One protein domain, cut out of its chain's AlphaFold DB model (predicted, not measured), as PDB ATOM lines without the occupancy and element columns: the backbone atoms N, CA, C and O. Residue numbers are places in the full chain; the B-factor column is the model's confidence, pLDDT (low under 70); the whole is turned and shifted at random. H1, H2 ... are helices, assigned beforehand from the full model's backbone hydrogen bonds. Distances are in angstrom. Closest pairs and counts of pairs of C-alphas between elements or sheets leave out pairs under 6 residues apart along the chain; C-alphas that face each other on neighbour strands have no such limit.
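This is residues 10 to 155 of the 178 residues of an uncharacterized protein of Basidiobolus meristosporus CBS 931.73 (UniProt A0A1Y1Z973). There is little regular structure: helices H2 and H4 both pack steeply on the beginning of H5, amid long loops. H1 lies far out, and residues 148 to 154 stick out. The printed part has 146 residues, 57 of them in six named helices, H1 to H6 in order, with no named strand: all helix. It is compact, radius of gyration of the C-alphas 17.0 A, spanning 47 by 37 by 37 A.

Find C-alpha 29 at (-6.308, -11.043, 19.464); from there H2 runs 25.4 A to residue 46. H5 is residues 94 to 106, H4 80 to 88, H3 75 to 78, H1 10 to 18; H6, 146 to 149, ends at (1.642, 19.800, 19.413).

H2 touches residues 94 to 97 of H5, closest C-alphas Leu 35 and Val 94, 6.1 A, at a steep tilt of 58 degrees. H4 touches H5, closest C-alphas Arg 84 and Ser 95, 5.4 A. H1 and H6 touch no helix. Every O i to N i+4 pair is within hydrogen-bond range in H1, H2 and H4, 7 of 9 in H5.

The printed part has no cut; links H2 to H3 and H5 to H6 are long. Residues 69 to 74, 112 to 115 and 117 to 119 have pLDDT under 70.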
ATOM      1  N   GLU A  10       4.132  -1.773  40.993       97.69
ATOM      2  CA  GLU A  10       5.449  -1.661  40.360       97.69
ATOM      3  C   GLU A  10       5.367  -1.079  38.941       97.69
ATOM      4  O   GLU A  10       6.173  -0.217  38.587       97.69
ATOM      5  N   GLN A  11       4.380  -1.490  38.138       97.44
ATOM      6  CA  GLN A  11       4.155  -0.930  36.802       97.44
ATOM      7  C   GLN A  11       3.790   0.557  36.872       97.44
ATOM      8  O   GLN A  11       4.344   1.356  36.117       97.44
ATOM      9  N   ILE A  12       2.914   0.937  37.805       96.81
ATOM     10  CA  ILE A  12       2.518   2.335  38.026       96.81
ATOM     11  C   ILE A  12       3.731   3.170  38.472       96.81
ATOM     12  O   ILE A  12       4.002   4.235  37.917       96.81
ATOM     13  N   LEU A  13       4.523   2.666  39.424       96.94
ATOM     14  CA  LEU A  13       5.749   3.332  39.881       96.94
ATOM     15  C   LEU A  13       6.805   3.448  38.774       96.94
ATOM     16  O   LEU A  13       7.532   4.439  38.727       96.94
ATOM     17  N   SER A  14       6.919   2.447  37.901       97.56
ATOM     18  CA  SER A  14       7.813   2.484  36.741       97.56
ATOM     19  C   SER A  14       7.387   3.571  35.753       97.56
ATOM     20  O   SER A  14       8.220   4.382  35.354       97.56
ATOM     21  N   PHE A  15       6.088   3.664  35.450       97.25
ATOM     22  CA  PHE A  15       5.540   4.709  34.586       97.25
ATOM     23  C   PHE A  15       5.859   6.113  35.111       97.25
ATOM     24  O   PHE A  15       6.429   6.924  34.391       97.25
ATOM     25  N   HIS A  16       5.573   6.393  36.387       96.00
ATOM     26  CA  HIS A  16       5.836   7.718  36.963       96.00
ATOM     27  C   HIS A  16       7.327   8.068  37.061       96.00
ATOM     28  O   HIS A  16       7.673   9.245  37.117       96.00
ATOM     29  N   ARG A  17       8.210   7.065  37.091       97.31
ATOM     30  CA  ARG A  17       9.664   7.262  37.123       97.31
ATOM     31  C   ARG A  17      10.250   7.502  35.736       97.31
ATOM     32  O   ARG A  17      11.131   8.341  35.598       97.31
ATOM     33  N   ASN A  18       9.789   6.739  34.748       97.06
ATOM     34  CA  ASN A  18      10.409   6.664  33.426       97.06
ATOM     35  C   ASN A  18       9.645   7.460  32.358       97.06
ATOM     36  O   ASN A  18      10.181   7.694  31.284       97.06
ATOM     37  N   GLY A  19       8.397   7.854  32.625       95.19
ATOM     38  CA  GLY A  19       7.527   8.535  31.664       95.19
ATOM     39  C   GLY A  19       6.849   7.609  30.647       95.19
ATOM     40  O   GLY A  19       6.027   8.077  29.867       95.19
ATOM     41  N   TYR A  20       7.143   6.304  30.665       96.75
ATOM     42  CA  TYR A  20       6.534   5.305  29.781       96.75
ATOM     43  C   TYR A  20       6.358   3.951  30.484       96.75
ATOM     44  O   TYR A  20       6.984   3.661  31.507       96.75
ATOM     45  N   LEU A  21       5.490   3.105  29.923       96.75
ATOM     46  CA  LEU A  21       5.250   1.740  30.387       96.75
ATOM     47  C   LEU A  21       4.893   0.838  29.204       96.75
ATOM     48  O   LEU A  21       4.006   1.160  28.422       96.75
ATOM     49  N   ILE A  22       5.540  -0.327  29.117       95.19
ATOM     50  CA  ILE A  22       5.199  -1.363  28.137       95.19
ATOM     51  C   ILE A  22       4.311  -2.405  28.817       95.19
ATOM     52  O   ILE A  22       4.746  -3.099  29.739       95.19
ATOM     53  N   VAL A  23       3.073  -2.543  28.340       94.19
ATOM     54  CA  VAL A  23       2.122  -3.556  28.815       94.19
ATOM     55  C   VAL A  23       1.929  -4.599  27.721       94.19
ATOM     56  O   VAL A  23       1.311  -4.338  26.692       94.19
ATOM     57  N   LYS A  24       2.484  -5.794  27.936       92.75
ATOM     58  CA  LYS A  24       2.353  -6.911  26.993       92.75
ATOM     59  C   LYS A  24       0.938  -7.481  27.040       92.75
ATOM     60  O   LYS A  24       0.380  -7.605  28.127       92.75
ATOM     61  N   ASN A  25       0.412  -7.882  25.881       91.25
ATOM     62  CA  ASN A  25      -0.904  -8.517  25.739       91.25
ATOM     63  C   ASN A  25      -2.028  -7.700  26.405       91.25
ATOM     64  O   ASN A  25      -2.888  -8.253  27.087       91.25
ATOM     65  N   CYS A  26      -1.968  -6.369  26.280       91.62
ATOM     66  CA  CYS A  26      -2.971  -5.474  26.857       91.62
ATOM     67  C   CYS A  26      -4.303  -5.493  26.097       91.62
ATOM     68  O   CYS A  26      -5.333  -5.204  26.699       91.62
ATOM     69  N   LEU A  27      -4.265  -5.867  24.815       93.75
ATOM     70  CA  LEU A  27      -5.419  -6.127  23.963       93.75
ATOM     71  C   LEU A  27      -5.454  -7.613  23.590       93.75
ATOM     72  O   LEU A  27      -4.409  -8.254  23.445       93.75
ATOM     73  N   SER A  28      -6.658  -8.158  23.453       93.88
ATOM     74  CA  SER A  28      -6.894  -9.510  22.942       93.88
ATOM     75  C   SER A  28      -6.672  -9.596  21.429       93.88
ATOM     76  O   SER A  28      -6.725  -8.592  20.725       93.88
ATOM     77  N   GLU A  29      -6.459 -10.810  20.912       93.44
ATOM     78  CA  GLU A  29      -6.308 -11.043  19.464       93.44
ATOM     79  C   GLU A  29      -7.539 -10.574  18.671       93.44
ATOM     80  O   GLU A  29      -7.394 -10.025  17.586       93.44
ATOM     81  N   GLU A  30      -8.739 -10.727  19.244       93.81
ATOM     82  CA  GLU A  30      -9.997 -10.231  18.673       93.81
ATOM     83  C   GLU A  30     -10.000  -8.698  18.553       93.81
ATOM     84  O   GLU A  30     -10.285  -8.169  17.482       93.81
ATOM     85  N   GLU A  31      -9.624  -7.984  19.621       94.88
ATOM     86  CA  GLU A  31      -9.547  -6.516  19.614       94.88
ATOM     87  C   GLU A  31      -8.479  -6.008  18.633       94.88
ATOM     88  O   GLU A  31      -8.698  -5.011  17.951       94.88
ATOM     89  N   ILE A  32      -7.337  -6.703  18.527       95.56
ATOM     90  CA  ILE A  32      -6.308  -6.385  17.529       95.56
ATOM     91  C   ILE A  32      -6.849  -6.592  16.112       95.56
ATOM     92  O   ILE A  32      -6.704  -5.690  15.295       95.56
ATOM     93  N   SER A  33      -7.515  -7.718  15.825       94.75
ATOM     94  CA  SER A  33      -8.105  -7.988  14.501       94.75
ATOM     95  C   SER A  33      -9.087  -6.894  14.089       94.75
ATOM     96  O   SER A  33      -9.005  -6.384  12.980       94.75
ATOM     97  N   GLN A  34      -9.964  -6.477  15.003       94.00
ATOM     98  CA  GLN A  34     -10.954  -5.428  14.746       94.00
ATOM     99  C   GLN A  34     -10.304  -4.073  14.456       94.00
ATOM    100  O   GLN A  34     -10.704  -3.383  13.521       94.00
ATOM    101  N   LEU A  35      -9.282  -3.693  15.232       96.19
ATOM    102  CA  LEU A  35      -8.524  -2.469  14.976       96.19
ATOM    103  C   LEU A  35      -7.778  -2.527  13.638       96.19
ATOM    104  O   LEU A  35      -7.691  -1.502  12.967       96.19
ATOM    105  N   THR A  36      -7.246  -3.694  13.264       95.88
ATOM    106  CA  THR A  36      -6.565  -3.911  11.981       95.88
ATOM    107  C   THR A  36      -7.535  -3.814  10.808       95.88
ATOM    108  O   THR A  36      -7.253  -3.090   9.863       95.88
ATOM    109  N   GLU A  37      -8.696  -4.465  10.878       94.94
ATOM    110  CA  GLU A  37      -9.730  -4.398   9.834       94.94
ATOM    111  C   GLU A  37     -10.240  -2.963   9.625       94.94
ATOM    112  O   GLU A  37     -10.432  -2.514   8.489       94.94
ATOM    113  N   GLU A  38     -10.414  -2.214  10.718       95.56
ATOM    114  CA  GLU A  38     -10.775  -0.799  10.663       95.56
ATOM    115  C   GLU A  38      -9.670   0.032   9.989       95.56
ATOM    116  O   GLU A  38      -9.938   0.797   9.059       95.56
ATOM    117  N   CYS A  39      -8.417  -0.168  10.410       96.19
ATOM    118  CA  CYS A  39      -7.245   0.479   9.830       96.19
ATOM    119  C   CYS A  39      -7.141   0.206   8.321       96.19
ATOM    120  O   CYS A  39      -7.026   1.147   7.538       96.19
ATOM    121  N   ASP A  40      -7.262  -1.055   7.898       95.06
ATOM    122  CA  ASP A  40      -7.214  -1.467   6.492       95.06
ATOM    123  C   ASP A  40      -8.321  -0.808   5.669       95.06
ATOM    124  O   ASP A  40      -8.088  -0.354   4.546       95.06
ATOM    125  N   THR A  41      -9.528  -0.703   6.226       94.88
ATOM    126  CA  THR A  41     -10.647  -0.018   5.568       94.88
ATOM    127  C   THR A  41     -10.323   1.458   5.327       94.88
ATOM    128  O   THR A  41     -10.509   1.958   4.214       94.88
ATOM    129  N   LEU A  42      -9.778   2.148   6.332       95.00
ATOM    130  CA  LEU A  42      -9.393   3.555   6.214       95.00
ATOM    131  C   LEU A  42      -8.201   3.757   5.269       95.00
ATOM    132  O   LEU A  42      -8.221   4.683   4.462       95.00
ATOM    133  N   ILE A  43      -7.189   2.884   5.316       94.88
ATOM    134  CA  ILE A  43      -6.048   2.897   4.388       94.88
ATOM    135  C   ILE A  43      -6.542   2.762   2.945       94.88
ATOM    136  O   ILE A  43      -6.150   3.547   2.081       94.88
ATOM    137  N   ASN A  44      -7.408   1.780   2.682       94.19
ATOM    138  CA  ASN A  44      -7.948   1.541   1.347       94.19
ATOM    139  C   ASN A  44      -8.736   2.746   0.838       94.19
ATOM    140  O   ASN A  44      -8.603   3.090  -0.330       94.19
ATOM    141  N   HIS A  45      -9.513   3.400   1.706       93.38
ATOM    142  CA  HIS A  45     -10.208   4.638   1.368       93.38
ATOM    143  C   HIS A  45      -9.227   5.767   1.020       93.38
ATOM    144  O   HIS A  45      -9.353   6.374  -0.039       93.38
ATOM    145  N   VAL A  46      -8.220   6.006   1.866       93.06
ATOM    146  CA  VAL A  46      -7.196   7.039   1.642       93.06
ATOM    147  C   VAL A  46      -6.491   6.835   0.302       93.06
ATOM    148  O   VAL A  46      -6.363   7.789  -0.463       93.06
ATOM    149  N   TYR A  47      -6.095   5.603  -0.029       92.62
ATOM    150  CA  TYR A  47      -5.388   5.304  -1.278       92.62
ATOM    151  C   TYR A  47      -6.212   5.510  -2.556       92.62
ATOM    152  O   TYR A  47      -5.635   5.502  -3.645       92.62
ATOM    153  N   LEU A  48      -7.533   5.706  -2.465       90.81
ATOM    154  CA  LEU A  48      -8.338   6.066  -3.634       90.81
ATOM    155  C   LEU A  48      -8.002   7.469  -4.150       90.81
ATOM    156  O   LEU A  48      -8.117   7.712  -5.352       90.81
ATOM    157  N   GLU A  49      -7.585   8.375  -3.263       87.06
ATOM    158  CA  GLU A  49      -7.432   9.799  -3.583       87.06
ATOM    159  C   GLU A  49      -6.071  10.386  -3.189       87.06
ATOM    160  O   GLU A  49      -5.629  11.358  -3.802       87.06
ATOM    161  N   LEU A  50      -5.393   9.810  -2.193       89.31
ATOM    162  CA  LEU A  50      -4.198  10.373  -1.569       89.31
ATOM    163  C   LEU A  50      -3.085   9.330  -1.419       89.31
ATOM    164  O   LEU A  50      -3.322   8.154  -1.143       89.31
ATOM    165  N   ASP A  51      -1.839   9.789  -1.519       90.12
ATOM    166  CA  ASP A  51      -0.685   9.012  -1.059       90.12
ATOM    167  C   ASP A  51      -0.491   9.200   0.455       90.12
ATOM    168  O   ASP A  51      -0.347  10.325   0.941       90.12
ATOM    169  N   LEU A  52      -0.469   8.091   1.194       89.62
ATOM    170  CA  LEU A  52      -0.376   8.068   2.655       89.62
ATOM    171  C   LEU A  52       0.904   8.723   3.203       89.62
ATOM    172  O   LEU A  52       0.870   9.349   4.265       89.62
ATOM    173  N   LEU A  53       2.038   8.572   2.518       89.81
ATOM    174  CA  LEU A  53       3.300   9.153   2.966       89.81
ATOM    175  C   LEU A  53       3.359  10.638   2.608       89.81
ATOM    176  O   LEU A  53       3.608  11.467   3.480       89.81
ATOM    177  N   GLU A  54       3.130  10.971   1.339       89.06
ATOM    178  CA  GLU A  54       3.313  12.329   0.823       89.06
ATOM    179  C   GLU A  54       2.245  13.304   1.331       89.06
ATOM    180  O   GLU A  54       2.561  14.463   1.599       89.06
ATOM    181  N   HIS A  55       0.996  12.852   1.489       90.88
ATOM    182  CA  HIS A  55      -0.121  13.732   1.845       90.88
ATOM    183  C   HIS A  55      -0.460  13.692   3.333       90.88
ATOM    184  O   HIS A  55      -0.857  14.714   3.890       90.88
ATOM    185  N   LEU A  56      -0.318  12.529   3.974       90.94
ATOM    186  CA  LEU A  56      -0.766  12.315   5.354       90.94
ATOM    187  C   LEU A  56       0.373  12.023   6.340       90.94
ATOM    188  O   LEU A  56       0.126  11.881   7.536       90.94
ATOM    189  N   GLY A  57       1.622  11.922   5.874       92.25
ATOM    190  CA  GLY A  57       2.777  11.712   6.746       92.25
ATOM    191  C   GLY A  57       2.677  10.441   7.593       92.25
ATOM    192  O   GLY A  57       3.086  10.455   8.753       92.25
ATOM    193  N   CYS A  58       2.117   9.360   7.037       94.00
ATOM    194  CA  CYS A  58       1.885   8.081   7.724       94.00
ATOM    195  C   CYS A  58       0.809   8.109   8.829       94.00
ATOM    196  O   CYS A  58       0.715   7.140   9.584       94.00
ATOM    197  N   VAL A  59       0.011   9.174   8.956       95.19
ATOM    198  CA  VAL A  59      -1.012   9.310  10.007       95.19
ATOM    199  C   VAL A  59      -2.408   9.360   9.396       95.19
ATOM    200  O   VAL A  59      -2.724  10.242   8.606       95.19
ATOM    201  N   ILE A  60      -3.274   8.442   9.810       95.62
ATOM    202  CA  ILE A  60      -4.687   8.423   9.439       95.62
ATOM    203  C   ILE A  60      -5.512   8.718  10.688       95.62
ATOM    204  O   ILE A  60      -5.553   7.932  11.632       95.62
ATOM    205  N   GLU A  61      -6.194   9.857  10.688       93.31
ATOM    206  CA  GLU A  61      -7.193  10.203  11.699       93.31
ATOM    207  C   GLU A  61      -8.575   9.769  11.198       93.31
ATOM    208  O   GLU A  61      -9.039  10.348  10.209       93.31
ATOM    209  N   PRO A  62      -9.275   8.824  11.862       91.88
ATOM    210  CA  PRO A  62     -10.563   8.310  11.383       91.88
ATOM    211  C   PRO A  62     -11.573   9.414  11.032       91.88
ATOM    212  O   PRO A  62     -12.289   9.322  10.044       91.88
ATOM    213  N   TRP A  63     -11.585  10.510  11.797       89.19
ATOM    214  CA  TRP A  63     -12.519  11.631  11.617       89.19
ATOM    215  C   TRP A  63     -12.097  12.679  10.580       89.19
ATOM    216  O   TRP A  63     -12.891  13.564  10.240       89.19
ATOM    217  N   ASN A  64     -10.848  12.637  10.115       88.38
ATOM    218  CA  ASN A  64     -10.262  13.662   9.246       88.38
ATOM    219  C   ASN A  64      -9.683  13.101   7.939       88.38
ATOM    220  O   ASN A  64      -9.267  13.890   7.097       88.38
ATOM    221  N   CYS A  65      -9.720  11.785   7.722       89.38
ATOM    222  CA  CYS A  65      -9.220  11.145   6.504       89.38
ATOM    223  C   CYS A  65     -10.218  11.124   5.330       89.38
ATOM    224  O   CYS A  65      -9.969  10.433   4.351       89.38
ATOM    225  N   GLY A  66     -11.354  11.822   5.437       87.62
ATOM    226  CA  GLY A  66     -12.378  11.888   4.384       87.62
ATOM    227  C   GLY A  66     -13.474  10.824   4.470       87.62
ATOM    228  O   GLY A  66     -14.545  11.045   3.926       87.62
ATOM    229  N   TYR A  67     -13.288   9.746   5.241       88.62
ATOM    230  CA  TYR A  67     -14.244   8.628   5.276       88.62
ATOM    231  C   TYR A  67     -15.649   9.039   5.750       88.62
ATOM    232  O   TYR A  67     -16.666   8.575   5.237       88.62
ATOM    233  N   PHE A  68     -15.716   9.944   6.726       84.12
ATOM    234  CA  PHE A  68     -16.968  10.434   7.289       84.12
ATOM    235  C   PHE A  68     -17.330  11.828   6.743       84.12
ATOM    236  O   PHE A  68     -17.120  12.846   7.407       84.12
ATOM    237  N   GLU A  69     -17.879  11.886   5.529       69.81
ATOM    238  CA  GLU A  69     -18.135  13.149   4.808       69.81
ATOM    239  C   GLU A  69     -19.297  13.995   5.371       69.81
ATOM    240  O   GLU A  69     -19.350  15.202   5.136       69.81
ATOM    241  N   SER A  70     -20.225  13.406   6.137       63.34
ATOM    242  CA  SER A  70     -21.491  14.057   6.530       63.34
ATOM    243  C   SER A  70     -21.728  14.188   8.038       63.34
ATOM    244  O   SER A  70     -22.854  14.449   8.464       63.34
ATOM    245  N   ILE A  71     -20.705  13.988   8.872       65.31
ATOM    246  CA  ILE A  71     -20.871  14.056  10.329       65.31
ATOM    247  C   ILE A  71     -20.783  15.508  10.803       65.31
ATOM    248  O   ILE A  71     -19.794  16.201  10.556       65.31
ATOM    249  N   GLU A  72     -21.768  15.950  11.588       66.50
ATOM    250  CA  GLU A  72     -21.620  17.141  12.425       66.50
ATOM    251  C   GLU A  72     -20.522  16.888  13.472       66.50
ATOM    252  O   GLU A  72     -20.771  16.328  14.547       66.50
ATOM    253  N   LYS A  73     -19.285  17.283  13.131       64.62
ATOM    254  CA  LYS A  73     -18.051  16.937  13.855       64.62
ATOM    255  C   LYS A  73     -18.020  17.348  15.334       64.62
ATOM    256  O   LYS A  73     -17.147  16.900  16.072       64.62
ATOM    257  N   GLU A  74     -18.930  18.206  15.787       68.06
ATOM    258  CA  GLU A  74     -18.989  18.638  17.189       68.06
ATOM    259  C   GLU A  74     -19.779  17.682  18.093       68.06
ATOM    260  O   GLU A  74     -19.475  17.556  19.281       68.06
ATOM    261  N   SER A  75     -20.763  16.966  17.544       75.06
ATOM    262  CA  SER A  75     -21.669  16.131  18.341       75.06
ATOM    263  C   SER A  75     -20.952  14.930  18.974       75.06
ATOM    264  O   SER A  75     -21.087  14.685  20.175       75.06
ATOM    265  N   PHE A  76     -20.114  14.227  18.208       82.69
ATOM    266  CA  PHE A  76     -19.408  13.033  18.684       82.69
ATOM    267  C   PHE A  76     -18.320  13.339  19.722       82.69
ATOM    268  O   PHE A  76     -18.067  12.520  20.601       82.69
ATOM    269  N   LYS A  77     -17.713  14.535  19.674       85.44
ATOM    270  CA  LYS A  77     -16.648  14.951  20.608       85.44
ATOM    271  C   LYS A  77     -17.140  15.099  22.047       85.44
ATOM    272  O   LYS A  77     -16.356  15.010  22.985       85.44
ATOM    273  N   SER A  78     -18.435  15.359  22.218       86.19
ATOM    274  CA  SER A  78     -19.059  15.608  23.521       86.19
ATOM    275  C   SER A  78     -19.998  14.487  23.976       86.19
ATOM    276  O   SER A  78     -20.372  14.449  25.150       86.19
ATOM    277  N   ASN A  79     -20.365  13.564  23.078       89.44
ATOM    278  CA  ASN A  79     -21.348  12.520  23.342       89.44
ATOM    279  C   ASN A  79     -20.808  11.122  22.973       89.44
ATOM    280  O   ASN A  79     -20.771  10.768  21.792       89.44
ATOM    281  N   PRO A  80     -20.463  10.281  23.969       90.50
ATOM    282  CA  PRO A  80     -19.895   8.960  23.719       90.50
ATOM    283  C   PRO A  80     -20.864   8.007  23.010       90.50
ATOM    284  O   PRO A  80     -20.413   7.114  22.305       90.50
ATOM    285  N   GLN A  81     -22.186   8.180  23.145       91.38
ATOM    286  CA  GLN A  81     -23.140   7.342  22.411       91.38
ATOM    287  C   GLN A  81     -23.143   7.683  20.919       91.38
ATOM    288  O   GLN A  81     -23.190   6.784  20.087       91.38
ATOM    289  N   VAL A  82     -23.057   8.974  20.584       90.56
ATOM    290  CA  VAL A  82     -22.937   9.418  19.189       90.56
ATOM    291  C   VAL A  82     -21.628   8.906  18.596       90.56
ATOM    292  O   VAL A  82     -21.652   8.314  17.524       90.56
ATOM    293  N   TYR A  83     -20.514   9.030  19.327       91.81
ATOM    294  CA  TYR A  83     -19.231   8.442  18.931       91.81
ATOM    295  C   TYR A  83     -19.349   6.940  18.626       91.81
ATOM    296  O   TYR A  83     -18.914   6.495  17.568       91.81
ATOM    297  N   ARG A  84     -19.967   6.158  19.527       93.12
ATOM    298  CA  ARG A  84     -20.144   4.708  19.341       93.12
ATOM    299  C   ARG A  84     -20.964   4.379  18.106       93.12
ATOM    300  O   ARG A  84     -20.559   3.517  17.341       93.12
ATOM    301  N   ASN A  85     -22.082   5.074  17.908       90.12
ATOM    302  CA  ASN A  85     -22.953   4.837  16.761       90.12
ATOM    303  C   ASN A  85     -22.213   5.088  15.443       90.12
ATOM    304  O   ASN A  85     -22.279   4.254  14.552       90.12
ATOM    305  N   LEU A  86     -21.474   6.198  15.357       88.88
ATOM    306  CA  LEU A  86     -20.709   6.551  14.161       88.88
ATOM    307  C   LEU A  86     -19.564   5.570  13.913       88.88
ATOM    308  O   LEU A  86     -19.322   5.175  12.780       88.88
ATOM    309  N   ARG A  87     -18.869   5.128  14.969       89.19
ATOM    310  CA  ARG A  87     -17.803   4.128  14.818       89.19
ATOM    311  C   ARG A  87     -18.308   2.749  14.459       89.19
ATOM    312  O   ARG A  87     -17.628   2.059  13.709       89.19
ATOM    313  N   ALA A  88     -19.506   2.381  14.898       88.94
ATOM    314  CA  ALA A  88     -20.110   1.116  14.514       88.94
ATOM    315  C   ALA A  88     -20.418   1.016  13.009       88.94
ATOM    316  O   ALA A  88     -20.536  -0.096  12.503       88.94
ATOM    317  N   GLU A  89     -20.502   2.139  12.282       86.00
ATOM    318  CA  GLU A  89     -20.616   2.140  10.814       86.00
ATOM    319  C   GLU A  89     -19.342   1.634  10.119       86.00
ATOM    320  O   GLU A  89     -19.404   1.186   8.975       86.00
ATOM    321  N   LEU A  90     -18.197   1.709  10.802       86.00
ATOM    322  CA  LEU A  90     -16.898   1.282  10.295       86.00
ATOM    323  C   LEU A  90     -16.465  -0.052  10.922       86.00
ATOM    324  O   LEU A  90     -16.128  -0.988  10.204       86.00
ATOM    325  N   ALA A  91     -16.518  -0.151  12.252       87.62
ATOM    326  CA  ALA A  91     -16.234  -1.367  13.004       87.62
ATOM    327  C   ALA A  91     -16.968  -1.347  14.359       87.62
ATOM    328  O   ALA A  91     -16.672  -0.534  15.239       87.62
ATOM    329  N   GLU A  92     -17.921  -2.270  14.543       86.06
ATOM    330  CA  GLU A  92     -18.848  -2.311  15.691       86.06
ATOM    331  C   GLU A  92     -18.134  -2.246  17.054       86.06
ATOM    332  O   GLU A  92     -18.501  -1.467  17.940       86.06
ATOM    333  N   GLU A  93     -17.052  -3.005  17.199       89.19
ATOM    334  CA  GLU A  93     -16.404  -3.242  18.491       89.19
ATOM    335  C   GLU A  93     -15.198  -2.333  18.775       89.19
ATOM    336  O   GLU A  93     -14.779  -2.203  19.929       89.19
ATOM    337  N   VAL A  94     -14.673  -1.619  17.772       93.56
ATOM    338  CA  VAL A  94     -13.516  -0.721  17.960       93.56
ATOM    339  C   VAL A  94     -13.833   0.388  18.965       93.56
ATOM    340  O   VAL A  94     -13.005   0.749  19.807       93.56
ATOM    341  N   SER A  95     -15.075   0.877  18.962       94.44
ATOM    342  CA  SER A  95     -15.521   1.886  19.924       94.44
ATOM    343  C   SER A  95     -15.408   1.416  21.382       94.44
ATOM    344  O   SER A  95     -15.095   2.219  22.262       94.44
ATOM    345  N   SER A  96     -15.606   0.120  21.647       94.00
ATOM    346  CA  SER A  96     -15.445  -0.488  22.972       94.00
ATOM    347  C   SER A  96     -13.976  -0.564  23.378       94.00
ATOM    348  O   SER A  96     -13.640  -0.276  24.528       94.00
ATOM    349  N   VAL A  97     -13.072  -0.852  22.438       94.56
ATOM    350  CA  VAL A  97     -11.629  -0.819  22.712       94.56
ATOM    351  C   VAL A  97     -11.197   0.582  23.147       94.56
ATOM    352  O   VAL A  97     -10.554   0.744  24.187       94.56
ATOM    353  N   ILE A  98     -11.613   1.605  22.400       94.81
ATOM    354  CA  ILE A  98     -11.191   2.996  22.613       94.81
ATOM    355  C   ILE A  98     -11.846   3.622  23.850       94.81
ATOM    356  O   ILE A  98     -11.193   4.376  24.570       94.81
ATOM    357  N   LEU A  99     -13.125   3.333  24.117       93.69
ATOM    358  CA  LEU A  99     -13.873   3.969  25.209       93.69
ATOM    359  C   LEU A  99     -13.951   3.138  26.497       93.69
ATOM    360  O   LEU A  99     -14.254   3.709  27.547       93.69
ATOM    361  N   ASP A 100     -13.652   1.835  26.460       92.50
ATOM    362  CA  ASP A 100     -13.700   0.967  27.645       92.50
ATOM    363  C   ASP A 100     -12.347   0.333  27.978       92.50
ATOM    364  O   ASP A 100     -11.875   0.486  29.112       92.50
ATOM    365  N   THR A 101     -11.712  -0.365  27.028       93.50
ATOM    366  CA  THR A 101     -10.463  -1.110  27.282       93.50
ATOM    367  C   THR A 101      -9.292  -0.160  27.545       93.50
ATOM    368  O   THR A 101      -8.670  -0.226  28.608       93.50
ATOM    369  N   VAL A 102      -9.019   0.778  26.635       93.81
ATOM    370  CA  VAL A 102      -7.900   1.727  26.764       93.81
ATOM    371  C   VAL A 102      -8.040   2.623  28.006       93.81
ATOM    372  O   VAL A 102      -7.094   2.680  28.801       93.81
ATOM    373  N   PRO A 103      -9.195   3.263  28.287       92.19
ATOM    374  CA  PRO A 103      -9.338   4.120  29.462       92.19
ATOM    375  C   PRO A 103      -9.252   3.340  30.774       92.19
ATOM    376  O   PRO A 103      -8.814   3.892  31.783       92.19
ATOM    377  N   ASN A 104      -9.618   2.052  30.784       91.44
ATOM    378  CA  ASN A 104      -9.426   1.209  31.958       91.44
ATOM    379  C   ASN A 104      -7.943   1.040  32.318       91.44
ATOM    380  O   ASN A 104      -7.616   1.027  33.505       91.44
ATOM    381  N   ILE A 105      -7.058   0.948  31.325       92.81
ATOM    382  CA  ILE A 105      -5.612   0.821  31.527       92.81
ATOM    383  C   ILE A 105      -5.004   2.195  31.826       92.81
ATOM    384  O   ILE A 105      -4.425   2.401  32.891       92.81
ATOM    385  N   CYS A 106      -5.194   3.161  30.926       92.94
ATOM    386  CA  CYS A 106      -4.616   4.502  31.020       92.94
ATOM    387  C   CYS A 106      -5.100   5.278  32.251       92.94
ATOM    388  O   CYS A 106      -4.332   6.018  32.863       92.94
ATOM    389  N   GLY A 107      -6.349   5.070  32.670       92.00
ATOM    390  CA  GLY A 107      -6.915   5.703  33.858       92.00
ATOM    391  C   GLY A 107      -6.213   5.338  35.168       92.00
ATOM    392  O   GLY A 107      -6.329   6.085  36.133       92.00
ATOM    393  N   GLN A 108      -5.474   4.223  35.211       92.62
ATOM    394  CA  GLN A 108      -4.678   3.820  36.380       92.62
ATOM    395  C   GLN A 108      -3.359   4.606  36.501       92.62
ATOM    396  O   GLN A 108      -2.733   4.567  37.556       92.62
ATOM    397  N   LEU A 109      -2.940   5.300  35.436       93.44
ATOM    398  CA  LEU A 109      -1.683   6.056  35.352       93.44
ATOM    399  C   LEU A 109      -1.874   7.570  35.509       93.44
ATOM    400  O   LEU A 109      -0.909   8.310  35.705       93.44
ATOM    401  N   LEU A 110      -3.114   8.044  35.386       91.00
ATOM    402  CA  LEU A 110      -3.455   9.458  35.461       91.00
ATOM    403  C   LEU A 110      -3.870   9.850  36.884       91.00
ATOM    404  O   LEU A 110      -4.447   9.036  37.610       91.00
ATOM    405  N   PRO A 111      -3.628  11.111  37.292       83.94
ATOM    406  CA  PRO A 111      -4.149  11.612  38.553       83.94
ATOM    407  C   PRO A 111      -5.673  11.489  38.556       83.94
ATOM    408  O   PRO A 111      -6.365  11.902  37.623       83.94
ATOM    409  N   THR A 112      -6.205  10.913  39.625       63.78
ATOM    410  CA  THR A 112      -7.632  10.673  39.817       63.78
ATOM    411  C   THR A 112      -8.363  11.981  40.120       63.78
ATOM    412  O   THR A 112      -8.777  12.242  41.246       63.78
ATOM    413  N   HIS A 113      -8.582  12.813  39.101       60.84
ATOM    414  CA  HIS A 113      -9.629  13.826  39.173       60.84
ATOM    415  C   HIS A 113     -10.980  13.120  39.127       60.84
ATOM    416  O   HIS A 113     -11.419  12.629  38.086       60.84
ATOM    417  N   GLN A 114     -11.612  13.030  40.293       63.00
ATOM    418  CA  GLN A 114     -12.939  12.462  40.425       63.00
ATOM    419  C   GLN A 114     -13.999  13.554  40.277       63.00
ATOM    420  O   GLN A 114     -13.937  14.581  40.947       63.00
ATOM    421  N   VAL A 115     -14.987  13.308  39.423       62.38
ATOM    422  CA  VAL A 115     -16.258  14.040  39.403       62.38
ATOM    423  C   VAL A 115     -17.320  13.038  39.841       62.38
ATOM    424  O   VAL A 115     -17.379  11.934  39.302       62.38
ATOM    425  N   ASP A 116     -18.081  13.366  40.885       71.38
ATOM    426  CA  ASP A 116     -19.083  12.473  41.490       71.38
ATOM    427  C   ASP A 116     -18.533  11.087  41.893       71.38
ATOM    428  O   ASP A 116     -19.189  10.055  41.747       71.38
ATOM    429  N   GLY A 117     -17.286  11.049  42.378       60.44
ATOM    430  CA  GLY A 117     -16.619   9.815  42.813       60.44
ATOM    431  C   GLY A 117     -16.113   8.913  41.680       60.44
ATOM    432  O   GLY A 117     -15.700   7.784  41.944       60.44
ATOM    433  N   LYS A 118     -16.118   9.380  40.421       57.59
ATOM    434  CA  LYS A 118     -15.600   8.639  39.257       57.59
ATOM    435  C   LYS A 118     -14.475   9.409  38.563       57.59
ATOM    436  O   LYS A 118     -14.620  10.618  38.381       57.59
ATOM    437  N   PRO A 119     -13.373   8.752  38.150       65.50
ATOM    438  CA  PRO A 119     -12.329   9.413  37.374       65.50
ATOM    439  C   PRO A 119     -12.918   9.944  36.064       65.50
ATOM    440  O   PRO A 119     -13.568   9.197  35.329       65.50
ATOM    441  N   ARG A 120     -12.714  11.233  35.782       79.31
ATOM    442  CA  ARG A 120     -13.158  11.840  34.526       79.31
ATOM    443  C   ARG A 120     -12.020  11.782  33.514       79.31
ATOM    444  O   ARG A 120     -11.069  12.550  33.601       79.31
ATOM    445  N   LEU A 121     -12.132  10.844  32.579       87.38
ATOM    446  CA  LEU A 121     -11.204  10.661  31.466       87.38
ATOM    447  C   LEU A 121     -11.848  11.172  30.182       87.38
ATOM    448  O   LEU A 121     -13.059  11.042  30.000       87.38
ATOM    449  N   TYR A 122     -11.030  11.734  29.302       88.88
ATOM    450  CA  TYR A 122     -11.457  12.214  27.995       88.88
ATOM    451  C   TYR A 122     -10.575  11.592  26.921       88.88
ATOM    452  O   TYR A 122      -9.357  11.521  27.086       88.88
ATOM    453  N   LEU A 123     -11.196  11.181  25.820       91.62
ATOM    454  CA  LEU A 123     -10.487  10.896  24.582       91.62
ATOM    455  C   LEU A 123     -10.128  12.237  23.933       91.62
ATOM    456  O   LEU A 123     -11.017  13.039  23.653       91.62
ATOM    457  N   CYS A 124      -8.833  12.499  23.758       89.31
ATOM    458  CA  CYS A 124      -8.346  13.745  23.158       89.31
ATOM    459  C   CYS A 124      -8.158  13.601  21.645       89.31
ATOM    460  O   CYS A 124      -8.678  14.399  20.871       89.31
ATOM    461  N   ASN A 125      -7.423  12.565  21.244       89.94
ATOM    462  CA  ASN A 125      -7.087  12.278  19.862       89.94
ATOM    463  C   ASN A 125      -6.985  10.765  19.655       89.94
ATOM    464  O   ASN A 125      -6.724  10.025  20.607       89.94
ATOM    465  N   GLU A 126      -7.155  10.334  18.412       93.31
ATOM    466  CA  GLU A 126      -6.945   8.961  17.974       93.31
ATOM    467  C   GLU A 126      -6.436   8.931  16.536       93.31
ATOM    468  O   GLU A 126      -6.869   9.709  15.684       93.31
ATOM    469  N   GLN A 127      -5.487   8.039  16.287       95.81
ATOM    470  CA  GLN A 127      -4.741   7.977  15.042       95.81
ATOM    471  C   GLN A 127      -4.329   6.536  14.772       95.81
ATOM    472  O   GLN A 127      -3.848   5.843  15.670       95.81
ATOM    473  N   TYR A 128      -4.445   6.123  13.517       96.88
ATOM    474  CA  TYR A 128      -3.670   5.014  12.988       96.88
ATOM    475  C   TYR A 128      -2.371   5.553  12.420       96.88
ATOM    476  O   TYR A 128      -2.365   6.497  11.631       96.88
ATOM    477  N   VAL A 129      -1.261   4.935  12.808       95.44
ATOM    478  CA  VAL A 129       0.043   5.242  12.235       95.44
ATOM    479  C   VAL A 129       0.491   4.074  11.383       95.44
ATOM    480  O   VAL A 129       0.793   2.995  11.889       95.44
ATOM    481  N   VAL A 130       0.556   4.317  10.081       93.94
ATOM    482  CA  VAL A 130       0.790   3.301   9.060       93.94
ATOM    483  C   VAL A 130       2.007   3.716   8.259       93.94
ATOM    484  O   VAL A 130       2.002   4.747   7.595       93.94
ATOM    485  N   LYS A 131       3.070   2.915   8.325       90.56
ATOM    486  CA  LYS A 131       4.329   3.196   7.631       90.56
ATOM    487  C   LYS A 131       4.480   2.255   6.443       90.56
ATOM    488  O   LYS A 131       4.764   1.075   6.663       90.56
ATOM    489  N   PRO A 132       4.333   2.740   5.195       87.81
ATOM    490  CA  PRO A 132       4.552   1.903   4.028       87.81
ATOM    491  C   PRO A 132       5.974   1.311   4.022       87.81
ATOM    492  O   PRO A 132       6.914   1.930   4.546       87.81
ATOM    493  N   PRO A 133       6.168   0.115   3.439       86.75
ATOM    494  CA  PRO A 133       7.484  -0.501   3.342       86.75
ATOM    495  C   PRO A 133       8.431   0.348   2.483       86.75
ATOM    496  O   PRO A 133       8.004   1.076   1.593       86.75
ATOM    497  N   ASN A 134       9.739   0.209   2.713       84.81
ATOM    498  CA  ASN A 134      10.796   0.850   1.913       84.81
ATOM    499  C   ASN A 134      10.763   2.391   1.880       84.81
ATOM    500  O   ASN A 134      11.328   3.004   0.978       84.81
ATOM    501  N   THR A 135      10.160   3.027   2.883       84.81
ATOM    502  CA  THR A 135      10.076   4.494   3.007       84.81
ATOM    503  C   THR A 135      11.318   5.139   3.632       84.81
ATOM    504  O   THR A 135      11.448   6.361   3.640       84.81
ATOM    505  N   GLY A 136      12.269   4.333   4.119       84.06
ATOM    506  CA  GLY A 136      13.548   4.809   4.645       84.06
ATOM    507  C   GLY A 136      13.378   5.822   5.780       84.06
ATOM    508  O   GLY A 136      12.605   5.601   6.711       84.06
ATOM    509  N   SER A 137      14.108   6.935   5.710       84.62
ATOM    510  CA  SER A 137      13.985   8.039   6.671       84.62
ATOM    511  C   SER A 137      12.697   8.848   6.499       84.62
ATOM    512  O   SER A 137      12.249   9.453   7.461       84.62
ATOM    513  N   SER A 138      12.069   8.839   5.318       85.31
ATOM    514  CA  SER A 138      10.853   9.625   5.060       85.31
ATOM    515  C   SER A 138       9.650   9.143   5.873       85.31
ATOM    516  O   SER A 138       8.765   9.930   6.177       85.31
ATOM    517  N   GLY A 139       9.622   7.862   6.256       83.56
ATOM    518  CA  GLY A 139       8.601   7.298   7.145       83.56
ATOM    519  C   GLY A 139       8.939   7.397   8.640       83.56
ATOM    520  O   GLY A 139       8.226   6.824   9.471       83.56
ATOM    521  N   GLN A 140      10.049   8.037   9.022       88.19
ATOM    522  CA  GLN A 140      10.445   8.189  10.425       88.19
ATOM    523  C   GLN A 140       9.836   9.459  11.019       88.19
ATOM    524  O   GLN A 140       9.777  10.495  10.367       88.19
ATOM    525  N   PHE A 141       9.382   9.364  12.270       90.56
ATOM    526  CA  PHE A 141       9.001  10.551  13.026       90.56
ATOM    527  C   PHE A 141      10.233  11.066  13.753       90.56
ATOM    528  O   PHE A 141      10.960  10.283  14.365       90.56
ATOM    529  N   GLU A 142      10.442  12.377  13.691       91.69
ATOM    530  CA  GLU A 142      11.475  13.055  14.465       91.69
ATOM    531  C   GLU A 142      11.217  12.923  15.968       91.69
ATOM    532  O   GLU A 142      10.087  12.701  16.409       91.69
ATOM    533  N   TRP A 143      12.263  13.112  16.770       94.25
ATOM    534  CA  TRP A 143      12.136  13.170  18.224       94.25
ATOM    535  C   TRP A 143      11.212  14.315  18.649       94.25
ATOM    536  O   TRP A 143      11.429  15.469  18.280       94.25
ATOM    537  N   HIS A 144      10.201  14.002  19.456       93.94
ATOM    538  CA  HIS A 144       9.232  14.981  19.942       93.94
ATOM    539  C   HIS A 144       8.626  14.573  21.287       93.94
ATOM    540  O   HIS A 144       8.797  13.453  21.763       93.94
ATOM    541  N   GLN A 145       7.891  15.508  21.887       92.06
ATOM    542  CA  GLN A 145       6.917  15.236  22.940       92.06
ATOM    543  C   GLN A 145       5.529  15.627  22.432       92.06
ATOM    544  O   GLN A 145       5.353  16.747  21.955       92.06
ATOM    545  N   ASP A 146       4.532  14.755  22.588       91.50
ATOM    546  CA  ASP A 146       3.162  15.001  22.100       91.50
ATOM    547  C   ASP A 146       2.574  16.325  22.611       91.50
ATOM    548  O   ASP A 146       1.866  17.033  21.893       91.50
ATOM    549  N   SER A 147       2.922  16.719  23.841       90.50
ATOM    550  CA  SER A 147       2.489  17.985  24.441       90.50
ATOM    551  C   SER A 147       2.937  19.217  23.643       90.50
ATOM    552  O   SER A 147       2.287  20.258  23.720       90.50
ATOM    553  N   GLN A 148       3.998  19.134  22.835       91.06
ATOM    554  CA  GLN A 148       4.464  20.249  22.005       91.06
ATOM    555  C   GLN A 148       3.471  20.595  20.887       91.06
ATOM    556  O   GLN A 148       3.370  21.769  20.518       91.06
ATOM    557  N   TYR A 149       2.694  19.616  20.419       90.00
ATOM    558  CA  TYR A 149       1.642  19.800  19.413       90.00
ATOM    559  C   TYR A 149       0.316  20.296  20.007       90.00
ATOM    560  O   TYR A 149      -0.576  20.711  19.270       90.00
ATOM    561  N   MET A 150       0.180  20.302  21.336       89.56
ATOM    562  CA  MET A 150      -1.035  20.750  22.015       89.56
ATOM    563  C   MET A 150      -1.058  22.278  22.208       89.56
ATOM    564  O   MET A 150       0.006  22.896  22.392       89.56
ATOM    565  N   PRO A 151      -2.256  22.906  22.247       91.19
ATOM    566  CA  PRO A 151      -2.415  24.296  22.676       91.19
ATOM    567  C   PRO A 151      -1.769  24.538  24.043       91.19
ATOM    568  O   PRO A 151      -1.810  23.660  24.902       91.19
ATOM    569  N   GLU A 152      -1.225  25.737  24.273       91.06
ATOM    570  CA  GLU A 152      -0.464  26.075  25.492       91.06
ATOM    571  C   GLU A 152      -1.203  25.699  26.785       91.06
ATOM    572  O   GLU A 152      -0.626  25.067  27.670       91.06
ATOM    573  N   VAL A 153      -2.504  25.990  26.845       87.38
ATOM    574  CA  VAL A 153      -3.376  25.690  27.994       87.38
ATOM    575  C   VAL A 153      -3.518  24.193  28.296       87.38
ATOM    576  O   VAL A 153      -3.824  23.830  29.428       87.38
ATOM    577  N   CYS A 154      -3.283  23.329  27.307       86.81
ATOM    578  CA  CYS A 154      -3.382  21.876  27.433       86.81
ATOM    579  C   CYS A 154      -2.028  21.213  27.727       86.81
ATOM    580  O   CYS A 154      -2.001  20.056  28.136       86.81
ATOM    581  N   ARG A 155      -0.894  21.907  27.545       89.56
ATOM    582  CA  ARG A 155       0.445  21.295  27.683       89.56
ATOM    583  C   ARG A 155       0.765  20.837  29.103       89.56
ATOM    584  O   ARG A 155       1.557  19.918  29.285       89.56
TER     585      ARG A 155